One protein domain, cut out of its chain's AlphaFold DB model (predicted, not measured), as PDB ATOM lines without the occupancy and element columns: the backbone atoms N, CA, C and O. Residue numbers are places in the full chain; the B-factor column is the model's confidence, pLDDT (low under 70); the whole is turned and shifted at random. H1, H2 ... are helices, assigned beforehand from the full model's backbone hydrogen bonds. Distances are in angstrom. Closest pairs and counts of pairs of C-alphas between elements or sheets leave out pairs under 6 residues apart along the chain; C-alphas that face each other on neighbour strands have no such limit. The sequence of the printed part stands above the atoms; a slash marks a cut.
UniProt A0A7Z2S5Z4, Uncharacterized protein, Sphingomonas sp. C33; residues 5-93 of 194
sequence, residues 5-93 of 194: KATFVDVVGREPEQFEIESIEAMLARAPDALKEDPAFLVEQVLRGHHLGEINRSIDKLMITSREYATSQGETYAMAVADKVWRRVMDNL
ATOM      1  N   LYS A   5     247.325 272.321 175.634       86.88
ATOM      2  CA  LYS A   5     246.782 271.541 176.758       86.88
ATOM      3  C   LYS A   5     247.647 270.333 177.111       86.88
ATOM      4  O   LYS A   5     247.947 270.124 178.279       86.88
ATOM      5  N   ALA A   6     248.075 269.567 176.108       85.62
ATOM      6  CA  ALA A   6     248.928 268.397 176.322       85.62
ATOM      7  C   ALA A   6     250.294 268.798 176.899       85.62
ATOM      8  O   ALA A   6     250.783 268.173 177.829       85.62
ATOM      9  N   THR A   7     250.870 269.891 176.392       85.25
ATOM     10  CA  THR A   7     252.146 270.429 176.892       85.25
ATOM     11  C   THR A   7     252.004 270.972 178.315       85.25
ATOM     12  O   THR A   7     252.895 270.792 179.135       85.25
ATOM     13  N   PHE A   8     250.869 271.590 178.638       87.25
ATOM     14  CA  PHE A   8     250.573 272.073 179.983       87.25
ATOM     15  C   PHE A   8     250.472 270.928 180.993       87.25
ATOM     16  O   PHE A   8     251.074 271.008 182.058       87.25
ATOM     17  N   VAL A   9     249.781 269.840 180.648       90.25
ATOM     18  CA  VAL A   9     249.698 268.650 181.507       90.25
ATOM     19  C   VAL A   9     251.073 267.999 181.679       90.25
ATOM     20  O   VAL A   9     251.445 267.689 182.806       90.25
ATOM     21  N   ASP A  10     251.849 267.862 180.598       86.75
ATOM     22  CA  ASP A  10     253.198 267.275 180.639       86.75
ATOM     23  C   ASP A  10     254.158 268.066 181.552       86.75
ATOM     24  O   ASP A  10     255.019 267.478 182.202       86.75
ATOM     25  N   VAL A  11     254.032 269.398 181.592       84.25
ATOM     26  CA  VAL A  11     254.973 270.294 182.288       84.25
ATOM     27  C   VAL A  11     254.510 270.659 183.700       84.25
ATOM     28  O   VAL A  11     255.318 270.699 184.624       84.25
ATOM     29  N   VAL A  12     253.221 270.952 183.873       84.75
ATOM     30  CA  VAL A  12     252.644 271.460 185.129       84.75
ATOM     31  C   VAL A  12     251.974 270.339 185.934       84.75
ATOM     32  O   VAL A  12     251.780 270.473 187.140       84.75
ATOM     33  N   GLY A  13     251.624 269.214 185.303       86.56
ATOM     34  CA  GLY A  13     251.036 268.056 185.983       86.56
ATOM     35  C   GLY A  13     249.548 268.194 186.327       86.56
ATOM     36  O   GLY A  13     249.030 267.407 187.115       86.56
ATOM     37  N   ARG A  14     248.843 269.180 185.753       88.50
ATOM     38  CA  ARG A  14     247.387 269.364 185.897       88.50
ATOM     39  C   ARG A  14     246.755 269.898 184.618       88.50
ATOM     40  O   ARG A  14     247.458 270.387 183.736       88.50
ATOM     41  N   GLU A  15     245.426 269.872 184.544       87.62
ATOM     42  CA  GLU A  15     244.717 270.541 183.452       87.62
ATOM     43  C   GLU A  15     244.827 272.077 183.563       87.62
ATOM     44  O   GLU A  15     244.761 272.621 184.675       87.62
ATOM     45  N   PRO A  16     245.019 272.784 182.432       84.62
ATOM     46  CA  PRO A  16     245.031 274.242 182.404       84.62
ATOM     47  C   PRO A  16     243.630 274.819 182.605       84.62
ATOM     48  O   PRO A  16     242.650 274.320 182.050       84.62
ATOM     49  N   GLU A  17     243.548 275.923 183.339       87.50
ATOM     50  CA  GLU A  17     242.322 276.714 183.430       87.50
ATOM     51  C   GLU A  17     242.129 277.546 182.154       87.50
ATOM     52  O   GLU A  17     243.084 277.852 181.437       87.50
ATOM     53  N   GLN A  18     240.885 277.929 181.853       85.19
ATOM     54  CA  GLN A  18     240.561 278.604 180.592       85.19
ATOM     55  C   GLN A  18     241.367 279.898 180.384       85.19
ATOM     56  O   GLN A  18     241.892 280.120 179.295       85.19
ATOM     57  N   PHE A  19     241.556 280.704 181.433       80.94
ATOM     58  CA  PHE A  19     242.345 281.933 181.323       80.94
ATOM     59  C   PHE A  19     243.836 281.656 181.048       80.94
ATOM     60  O   PHE A  19     244.509 282.478 180.429       80.94
ATOM     61  N   GLU A  20     244.380 280.524 181.515       82.31
ATOM     62  CA  GLU A  20     245.785 280.160 181.285       82.31
ATOM     63  C   GLU A  20     245.987 279.830 179.808       82.31
ATOM     64  O   GLU A  20     246.967 280.265 179.209       82.31
ATOM     65  N   ILE A  21     245.018 279.140 179.199       86.19
ATOM     66  CA  ILE A  21     245.004 278.853 177.760       86.19
ATOM     67  C   ILE A  21     244.951 280.156 176.964       86.19
ATOM     68  O   ILE A  21     245.811 280.377 176.115       86.19
ATOM     69  N   GLU A  22     244.001 281.040 177.274       85.19
ATOM     70  CA  GLU A  22     243.842 282.330 176.588       85.19
ATOM     71  C   GLU A  22     245.105 283.200 176.713       85.19
ATOM     72  O   GLU A  22     245.540 283.836 175.750       85.19
ATOM     73  N   SER A  23     245.752 283.188 177.883       81.00
ATOM     74  CA  SER A  23     247.010 283.901 178.120       81.00
ATOM     75  C   SER A  23     248.164 283.332 177.288       81.00
ATOM     76  O   SER A  23     248.902 284.093 176.653       81.00
ATOM     77  N   ILE A  24     248.308 282.004 177.245       83.06
ATOM     78  CA  ILE A  24     249.348 281.326 176.458       83.06
ATOM     79  C   ILE A  24     249.127 281.565 174.962       83.06
ATOM     80  O   ILE A  24     250.076 281.893 174.252       83.06
ATOM     81  N   GLU A  25     247.888 281.477 174.479       87.00
ATOM     82  CA  GLU A  25     247.537 281.776 173.087       87.00
ATOM     83  C   GLU A  25     247.857 283.230 172.721       87.00
ATOM     84  O   GLU A  25     248.453 283.485 171.671       87.00
ATOM     85  N   ALA A  26     247.561 284.186 173.604       82.81
ATOM     86  CA  ALA A  26     247.908 285.589 173.398       82.81
ATOM     87  C   ALA A  26     249.431 285.828 173.361       82.81
ATOM     88  O   ALA A  26     249.905 286.662 172.583       82.81
ATOM     89  N   MET A  27     250.208 285.107 174.179       77.81
ATOM     90  CA  MET A  27     251.675 285.167 174.162       77.81
ATOM     91  C   MET A  27     252.251 284.560 172.877       77.81
ATOM     92  O   MET A  27     253.109 285.174 172.240       77.81
ATOM     93  N   LEU A  28     251.728 283.411 172.443       81.69
ATOM     94  CA  LEU A  28     252.127 282.750 171.198       81.69
ATOM     95  C   LEU A  28     251.770 283.583 169.963       81.69
ATOM     96  O   LEU A  28     252.570 283.659 169.034       81.69
ATOM     97  N   ALA A  29     250.620 284.260 169.951       82.75
ATOM     98  CA  ALA A  29     250.205 285.115 168.838       82.75
ATOM     99  C   ALA A  29     251.186 286.271 168.571       82.75
ATOM    100  O   ALA A  29     251.345 286.694 167.426       82.75
ATOM    101  N   ARG A  30     251.864 286.764 169.617       77.75
ATOM    102  CA  ARG A  30     252.845 287.861 169.545       77.75
ATOM    103  C   ARG A  30     254.275 287.387 169.290       77.75
ATOM    104  O   ARG A  30     255.157 288.219 169.084       77.75
ATOM    105  N   ALA A  31     254.520 286.080 169.339       74.00
ATOM    106  CA  ALA A  31     255.838 285.526 169.099       74.00
ATOM    107  C   ALA A  31     256.210 285.602 167.602       74.00
ATOM    108  O   ALA A  31     255.330 285.488 166.746       74.00
ATOM    109  N   PRO A  32     257.501 285.755 167.265       75.25
ATOM    110  CA  PRO A  32     257.998 285.562 165.905       75.25
ATOM    111  C   PRO A  32     257.673 284.154 165.389       75.25
ATOM    112  O   PRO A  32     257.810 283.187 166.137       75.25
ATOM    113  N   ASP A  33     257.311 284.018 164.110       78.62
ATOM    114  CA  ASP A  33     256.907 282.723 163.530       78.62
ATOM    115  C   ASP A  33     257.989 281.641 163.665       78.62
ATOM    116  O   ASP A  33     257.674 280.491 163.957       78.62
ATOM    117  N   ALA A  34     259.266 282.031 163.592       73.44
ATOM    118  CA  ALA A  34     260.411 281.138 163.787       73.44
ATOM    119  C   ALA A  34     260.468 280.476 165.180       73.44
ATOM    120  O   ALA A  34     261.067 279.417 165.324       73.44
ATOM    121  N   LEU A  35     259.863 281.091 166.204       71.25
ATOM    122  CA  LEU A  35     259.832 280.566 167.575       71.25
ATOM    123  C   LEU A  35     258.553 279.779 167.880       71.25
ATOM    124  O   LEU A  35     258.525 279.014 168.838       71.25
ATOM    125  N   LYS A  36     257.492 279.930 167.077       71.56
ATOM    126  CA  LYS A  36     256.214 279.225 167.297       71.56
ATOM    127  C   LYS A  36     256.335 277.715 167.102       71.56
ATOM    128  O   LYS A  36     255.579 276.958 167.705       71.56
ATOM    129  N   GLU A  37     257.273 277.291 166.261       75.06
ATOM    130  CA  GLU A  37     257.535 275.879 165.979       75.06
ATOM    131  C   GLU A  37     258.501 275.238 166.986       75.06
ATOM    132  O   GLU A  37     258.604 274.010 167.031       75.06
ATOM    133  N   ASP A  38     259.173 276.039 167.825       74.06
ATOM    134  CA  ASP A  38     260.120 275.546 168.822       74.06
ATOM    135  C   ASP A  38     259.377 274.967 170.049       74.06
ATOM    136  O   ASP A  38     258.694 275.697 170.781       74.06
ATOM    137  N   PRO A  39     259.502 273.655 170.328       74.31
ATOM    138  CA  PRO A  39     258.871 273.040 171.490       74.31
ATOM    139  C   PRO A  39     259.396 273.591 172.822       74.31
ATOM    140  O   PRO A  39     258.640 273.611 173.794       74.31
ATOM    141  N   ALA A  40     260.648 274.056 172.893       71.50
ATOM    142  CA  ALA A  40     261.197 274.656 174.108       71.50
ATOM    143  C   ALA A  40     260.531 276.004 174.409       71.50
ATOM    144  O   ALA A  40     260.179 276.288 175.556       71.50
ATOM    145  N   PHE A  41     260.270 276.793 173.366       74.19
ATOM    146  CA  PHE A  41     259.544 278.051 173.484       74.19
ATOM    147  C   PHE A  41     258.104 277.831 173.964       74.19
ATOM    148  O   PHE A  41     257.633 278.545 174.849       74.19
ATOM    149  N   LEU A  42     257.413 276.806 173.452       78.75
ATOM    150  CA  LEU A  42     256.062 276.456 173.904       78.75
ATOM    151  C   LEU A  42     256.028 276.076 175.394       78.75
ATOM    152  O   LEU A  42     255.139 276.526 176.115       78.75
ATOM    153  N   VAL A  43     257.001 275.289 175.865       79.19
ATOM    154  CA  VAL A  43     257.146 274.936 177.290       79.19
ATOM    155  C   VAL A  43     257.376 276.184 178.143       79.19
ATOM    156  O   VAL A  43     256.756 276.336 179.195       79.19
ATOM    157  N   GLU A  44     258.212 277.114 177.679       74.69
ATOM    158  CA  GLU A  44     258.455 278.370 178.384       74.69
ATOM    159  C   GLU A  44     257.183 279.228 178.481       74.69
ATOM    160  O   GLU A  44     256.871 279.749 179.552       74.69
ATOM    161  N   GLN A  45     256.413 279.351 177.393       77.69
ATOM    162  CA  GLN A  45     255.156 280.105 177.417       77.69
ATOM    163  C   GLN A  45     254.106 279.446 178.315       77.69
ATOM    164  O   GLN A  45     253.392 280.148 179.027       77.69
ATOM    165  N   VAL A  46     254.044 278.113 178.335       81.06
ATOM    166  CA  VAL A  46     253.189 277.340 179.248       81.06
ATOM    167  C   VAL A  46     253.536 277.631 180.710       81.06
ATOM    168  O   VAL A  46     252.642 277.938 181.498       81.06
ATOM    169  N   LEU A  47     254.823 277.612 181.065       74.88
ATOM    170  CA  LEU A  47     255.287 277.939 182.415       74.88
ATOM    171  C   LEU A  47     254.987 279.396 182.783       74.88
ATOM    172  O   LEU A  47     254.505 279.664 183.882       74.88
ATOM    173  N   ARG A  48     255.206 280.339 181.859       71.75
ATOM    174  CA  ARG A  48     254.869 281.759 182.053       71.75
ATOM    175  C   ARG A  48     253.367 281.968 182.248       71.75
ATOM    176  O   ARG A  48     252.974 282.711 183.142       71.75
ATOM    177  N   GLY A  49     252.532 281.307 181.450       70.94
ATOM    178  CA  GLY A  49     251.073 281.381 181.556       70.94
ATOM    179  C   GLY A  49     250.558 280.808 182.871       70.94
ATOM    180  O   GLY A  49     249.756 281.450 183.546       70.94
ATOM    181  N   HIS A  50     251.085 279.651 183.280       78.62
ATOM    182  CA  HIS A  50     250.780 279.070 184.584       78.62
ATOM    183  C   HIS A  50     251.158 280.021 185.727       78.62
ATOM    184  O   HIS A  50     250.361 280.273 186.632       78.62
ATOM    185  N   HIS A  51     252.355 280.593 185.650       73.12
ATOM    186  CA  HIS A  51     252.867 281.502 186.659       73.12
ATOM    187  C   HIS A  51     252.025 282.781 186.795       73.12
ATOM    188  O   HIS A  51     251.693 283.201 187.904       73.12
ATOM    189  N   LEU A  52     251.599 283.370 185.671       69.06
ATOM    190  CA  LEU A  52     250.651 284.489 185.671       69.06
ATOM    191  C   LEU A  52     249.326 284.112 186.346       69.06
ATOM    192  O   LEU A  52     248.738 284.930 187.054       69.06
ATOM    193  N   GLY A  53     248.884 282.868 186.183       73.88
ATOM    194  CA  GLY A  53     247.719 282.344 186.882       73.88
ATOM    195  C   GLY A  53     247.872 282.281 188.394       73.88
ATOM    196  O   GLY A  53     246.966 282.690 189.120       73.88
ATOM    197  N   GLU A  54     249.025 281.846 188.892       74.19
ATOM    198  CA  GLU A  54     249.305 281.841 190.332       74.19
ATOM    199  C   GLU A  54     249.349 283.254 190.925       74.19
ATOM    200  O   GLU A  54     248.856 283.480 192.038       74.19
ATOM    201  N   ILE A  55     249.890 284.218 190.172       66.19
ATOM    202  CA  ILE A  55     249.882 285.633 190.553       66.19
ATOM    203  C   ILE A  55     248.443 286.146 190.626       66.19
ATOM    204  O   ILE A  55     248.065 286.716 191.650       66.19
ATOM    205  N   ASN A  56     247.620 285.900 189.603       68.56
ATOM    206  CA  ASN A  56     246.223 286.339 189.591       68.56
ATOM    207  C   ASN A  56     245.426 285.744 190.754       68.56
ATOM    208  O   ASN A  56     244.780 286.489 191.484       68.56
ATOM    209  N   ARG A  57     245.553 284.438 191.025       72.38
ATOM    210  CA  ARG A  57     244.895 283.813 192.188       72.38
ATOM    211  C   ARG A  57     245.367 284.414 193.513       72.38
ATOM    212  O   ARG A  57     244.577 284.562 194.447       72.38
ATOM    213  N   SER A  58     246.648 284.769 193.611       65.06
ATOM    214  CA  SER A  58     247.192 285.443 194.793       65.06
ATOM    215  C   SER A  58     246.605 286.845 194.956       65.06
ATOM    216  O   SER A  58     246.220 287.211 196.066       65.06
ATOM    217  N   ILE A  59     246.490 287.605 193.863       63.19
ATOM    218  CA  ILE A  59     245.857 288.930 193.841       63.19
ATOM    219  C   ILE A  59     244.380 288.819 194.216       63.19
ATOM    220  O   ILE A  59     243.945 289.552 195.095       63.19
ATOM    221  N   ASP A  60     243.626 287.885 193.638       71.38
ATOM    222  CA  ASP A  60     242.200 287.704 193.925       71.38
ATOM    223  C   ASP A  60     241.963 287.338 195.390       71.38
ATOM    224  O   ASP A  60     241.131 287.949 196.064       71.38
ATOM    225  N   LYS A  61     242.756 286.408 195.936       70.56
ATOM    226  CA  LYS A  61     242.705 286.068 197.362       70.56
ATOM    227  C   LYS A  61     242.994 287.294 198.227       70.56
ATOM    228  O   LYS A  61     242.301 287.531 199.215       70.56
ATOM    229  N   LEU A  62     243.985 288.097 197.850       60.00
ATOM    230  CA  LEU A  62     244.344 289.321 198.567       60.00
ATOM    231  C   LEU A  62     243.300 290.429 198.403       60.00
ATOM    232  O   LEU A  62     243.104 291.181 199.347       60.00
ATOM    233  N   MET A  63     242.594 290.499 197.276       60.06
ATOM    234  CA  MET A  63     241.486 291.425 197.031       60.06
ATOM    235  C   MET A  63     240.240 291.056 197.835       60.06
ATOM    236  O   MET A  63     239.561 291.935 198.358       60.06
ATOM    237  N   ILE A  64     239.942 289.764 197.977       69.31
ATOM    238  CA  ILE A  64     238.871 289.283 198.862       69.31
ATOM    239  C   ILE A  64     239.224 289.624 200.313       69.31
ATOM    240  O   ILE A  64     238.436 290.264 201.005       69.31
ATOM    241  N   THR A  65     240.457 289.312 200.730       61.91
ATOM    242  CA  THR A  65     240.939 289.635 202.080       61.91
ATOM    243  C   THR A  65     240.947 291.153 202.308       61.91
ATOM    244  O   THR A  65     240.511 291.635 203.343       61.91
ATOM    245  N   SER A  66     241.391 291.965 201.347       54.47
ATOM    246  CA  SER A  66     241.409 293.422 201.513       54.47
ATOM    247  C   SER A  66     240.003 294.006 201.590       54.47
ATOM    248  O   SER A  66     239.799 294.933 202.365       54.47
ATOM    249  N   ARG A  67     239.018 293.450 200.871       60.84
ATOM    250  CA  ARG A  67     237.607 293.859 200.973       60.84
ATOM    251  C   ARG A  67     237.003 293.537 202.338       60.84
ATOM    252  O   ARG A  67     236.335 294.398 202.899       60.84
ATOM    253  N   GLU A  68     237.280 292.358 202.892       62.91
ATOM    254  CA  GLU A  68     236.836 291.966 204.241       62.91
ATOM    255  C   GLU A  68     237.463 292.843 205.342       62.91
ATOM    256  O   GLU A  68     236.827 293.166 206.347       62.91
ATOM    257  N   TYR A  69     238.711 293.279 205.146       54.03
ATOM    258  CA  TYR A  69     239.436 294.094 206.124       54.03
ATOM    259  C   TYR A  69     239.254 295.608 205.934       54.03
ATOM    260  O   TYR A  69     239.320 296.345 206.919       54.03
ATOM    261  N   ALA A  70     238.956 296.091 204.725       50.53
ATOM    262  CA  ALA A  70     238.648 297.499 204.454       50.53
ATOM    263  C   ALA A  70     237.403 297.971 205.219       50.53
ATOM    264  O   ALA A  70     237.343 299.120 205.646       50.53
ATOM    265  N   THR A  71     236.457 297.067 205.481       59.06
ATOM    266  CA  THR A  71     235.306 297.327 206.354       59.06
ATOM    267  C   THR A  71     235.655 297.468 207.840       59.06
ATOM    268  O   THR A  71     234.811 297.944 208.593       59.06
ATOM    269  N   SER A  72     236.866 297.091 208.287       57.47
ATOM    270  CA  SER A  72     237.236 297.086 209.716       57.47
ATOM    271  C   SER A  72     238.458 297.931 210.106       57.47
ATOM    272  O   SER A  72     238.507 298.366 211.254       57.47
ATOM    273  N   GLN A  73     239.437 298.182 209.217       50.56
ATOM    274  CA  GLN A  73     240.724 298.800 209.614       50.56
ATOM    275  C   GLN A  73     241.277 299.943 208.730       50.56
ATOM    276  O   GLN A  73     242.364 300.443 209.012       50.56
ATOM    277  N   GLY A  74     240.540 300.439 207.728       53.00
ATOM    278  CA  GLY A  74     240.914 301.659 206.981       53.00
ATOM    279  C   GLY A  74     242.148 301.552 206.055       53.00
ATOM    280  O   GLY A  74     242.766 300.496 205.907       53.00
ATOM    281  N   GLU A  75     242.483 302.665 205.384       54.53
ATOM    282  CA  GLU A  75     243.415 302.763 204.233       54.53
ATOM    283  C   GLU A  75     244.844 302.240 204.475       54.53
ATOM    284  O   GLU A  75     245.503 301.760 203.550       54.53
ATOM    285  N   THR A  76     245.333 302.270 205.715       57.78
ATOM    286  CA  THR A  76     246.689 301.825 206.081       57.78
ATOM    287  C   THR A  76     246.917 300.333 205.839       57.78
ATOM    288  O   THR A  76     248.025 299.930 205.477       57.78
ATOM    289  N   TYR A  77     245.878 299.502 205.963       56.72
ATOM    290  CA  TYR A  77     245.990 298.069 205.689       56.72
ATOM    291  C   TYR A  77     246.069 297.774 204.185       56.72
ATOM    292  O   TYR A  77     246.820 296.894 203.763       56.72
ATOM    293  N   ALA A  78     245.368 298.554 203.356       54.41
ATOM    294  CA  ALA A  78     245.412 298.409 201.901       54.41
ATOM    295  C   ALA A  78     246.826 298.656 201.343       54.41
ATOM    296  O   ALA A  78     247.283 297.902 200.482       54.41
ATOM    297  N   MET A  79     247.561 299.638 201.885       54.59
ATOM    298  CA  MET A  79     248.955 299.890 201.493       54.59
ATOM    299  C   MET A  79     249.903 298.755 201.910       54.59
ATOM    300  O   MET A  79     250.760 298.353 201.124       54.59
ATOM    301  N   ALA A  80     249.727 298.182 203.107       60.88
ATOM    302  CA  ALA A  80     250.531 297.046 203.569       60.88
ATOM    303  C   ALA A  80     250.274 295.767 202.747       60.88
ATOM    304  O   ALA A  80     251.182 294.963 202.519       60.88
ATOM    305  N   VAL A  81     249.037 295.577 202.280       56.91
ATOM    306  CA  VAL A  81     248.666 294.474 201.388       56.91
ATOM    307  C   VAL A  81     249.259 294.678 199.994       56.91
ATOM    308  O   VAL A  81     249.851 293.742 199.457       56.91
ATOM    309  N   ALA A  82     249.180 295.890 199.438       55.75
ATOM    310  CA  ALA A  82     249.795 296.219 198.153       55.75
ATOM    311  C   ALA A  82     251.317 296.000 198.168       55.75
ATOM    312  O   ALA A  82     251.860 295.426 197.227       55.75
ATOM    313  N   ASP A  83     251.998 296.359 199.260       65.00
ATOM    314  CA  ASP A  83     253.434 296.114 199.428       65.00
ATOM    315  C   ASP A  83     253.763 294.608 199.495       65.00
ATOM    316  O   ASP A  83     254.714 294.142 198.868       65.00
ATOM    317  N   LYS A  84     252.934 293.792 200.163       61.12
ATOM    318  CA  LYS A  84     253.094 292.324 200.144       61.12
ATOM    319  C   LYS A  84     252.880 291.717 198.755       61.12
ATOM    320  O   LYS A  84     253.630 290.812 198.384       61.12
ATOM    321  N   VAL A  85     251.884 292.189 198.000       53.97
ATOM    322  CA  VAL A  85     251.657 291.770 196.603       53.97
ATOM    323  C   VAL A  85     252.873 292.132 195.765       53.97
ATOM    324  O   VAL A  85     253.416 291.275 195.074       53.97
ATOM    325  N   TRP A  86     253.330 293.378 195.872       58.72
ATOM    326  CA  TRP A  86     254.476 293.884 195.133       58.72
ATOM    327  C   TRP A  86     255.733 293.057 195.401       58.72
ATOM    328  O   TRP A  86     256.374 292.600 194.459       58.72
ATOM    329  N   ARG A  87     256.045 292.770 196.669       62.03
ATOM    330  CA  ARG A  87     257.178 291.906 197.027       62.03
ATOM    331  C   ARG A  87     257.029 290.502 196.456       62.03
ATOM    332  O   ARG A  87     257.979 289.993 195.884       62.03
ATOM    333  N   ARG A  88     255.836 289.904 196.514       58.94
ATOM    334  CA  ARG A  88     255.619 288.562 195.956       58.94
ATOM    335  C   ARG A  88     255.692 288.533 194.431       58.94
ATOM    336  O   ARG A  88     256.105 287.523 193.878       58.94
ATOM    337  N   VAL A  89     255.331 289.616 193.750       57.06
ATOM    338  CA  VAL A  89     255.575 289.778 192.311       57.06
ATOM    339  C   VAL A  89     257.080 289.885 192.048       57.06
ATOM    340  O   VAL A  89     257.593 289.179 191.186       57.06
ATOM    341  N   MET A  90     257.797 290.697 192.831       55.06
ATOM    342  CA  MET A  90     259.250 290.881 192.716       55.06
ATOM    343  C   MET A  90     260.042 289.597 192.981       55.06
ATOM    344  O   MET A  90     260.953 289.297 192.215       55.06
ATOM    345  N   ASP A  91     259.670 288.816 193.995       56.38
ATOM    346  CA  ASP A  91     260.318 287.547 194.364       56.38
ATOM    347  C   ASP A  91     260.154 286.460 193.291       56.38
ATOM    348  O   ASP A  91     260.938 285.518 193.225       56.38
ATOM    349  N   ASN A  92     259.133 286.596 192.448       52.59
ATOM    350  CA  ASN A  92     258.773 285.629 191.421       52.59
ATOM    351  C   ASN A  92     259.190 286.051 190.003       52.59
ATOM    352  O   ASN A  92     259.060 285.275 189.056       52.59
ATOM    353  N   LEU A  93     259.718 287.266 189.830       49.31
ATOM    354  CA  LEU A  93     260.331 287.669 188.569       49.31
ATOM    355  C   LEU A  93     261.576 286.801 188.307       49.31
ATOM    356  O   LEU A  93     262.401 286.639 189.208       49.31
TER     357      LEU A  93
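AT A GLANCE: This is residues 5 to 93 of the 194 residues of an uncharacterized protein of Sphingomonas sp. C33 (UniProt A0A7Z2S5Z4). One long helix, H4, makes the spine of a rod-like model; H5 folds back beside its last part as a helical hairpin, while H1 and H2 pack across its first part as a small head, with the short H3 near that end. The printed part has 89 residues with five named helices, in the order H1, H2, H3, H4, H5, and no named strand; the class is all helix. The whole is loose, with a radius of gyration of the C-alphas of 16.7 A, and spans 52 by 23 by 19 A.

IN THESE COORDINATES: H4, the longest helix, has residues 39 to 73 and measures 49.5 A from C-alpha 39 at (258.871, 273.040, 171.490) to C-alpha 73 at (240.724, 298.800, 209.614). It has a kink of 32 degrees near residue 67. H5, residues 75 to 92, is 26.3 A long and ends with C-alpha 92 at (258.773, 285.629, 191.421). H2, residues 18 to 29, is 16.5 A long. H1, residues 5 to 12, is 10.2 A long and begins with C-alpha 5 at (246.782, 271.541, 176.758). H3, residues 33 to 36, is 5.2 A long.

HOW THE PARTS SIT: H4 is the hub and touches H1, H2 and H5. H5 touches residues 55 to 70 of H4 alone, with the C-alphas of Ser 66 and Ala 78 closest at 6.4 A; this hairpin has a shallow tilt of 15 degrees, opposite ways. H2 touches residues 42 to 53 of H4 alone, with the C-alphas of Ile 24 and Gly 49 closest at 5.4 A, at a steep tilt of 48 degrees, opposite ways. H1 touches residues 42 to 50 of H4 alone, with the C-alphas of Phe 8 and Val 46 closest at 5.9 A; at 72 degrees the two are only just about perpendicular. H1 and H2 are close but not clearly touching, with the C-alphas of Lys 5 and Ile 21 closest at 7.6 A. H3 touches no helix; it is close to but not clearly touching H4, with the C-alphas of Leu 35 and Phe 41 closest at 6.4 A, and likewise H2, with those of Leu 28 and Lys 36 closest at 6.7 A. H5 is apart from H1, H2 and H3, and H1 is apart from H3. Every O i to N i+4 pair is within hydrogen-bond range in H1, H2 and H5, and 29 of 31 are in H4; H3 is too short for such a pair.

THE WHOLE: The two C-alphas farthest apart are those of Ala 34 and Ser 72, at 53.9 A. The printed part, residues 5 to 93 of a chain of 194, has no cut, and its four links between helices are tight. The mean pLDDT of the printed part is 70.8; 37 residues are under 70, among them residues 62 to 93, and H5 has a mean of 57.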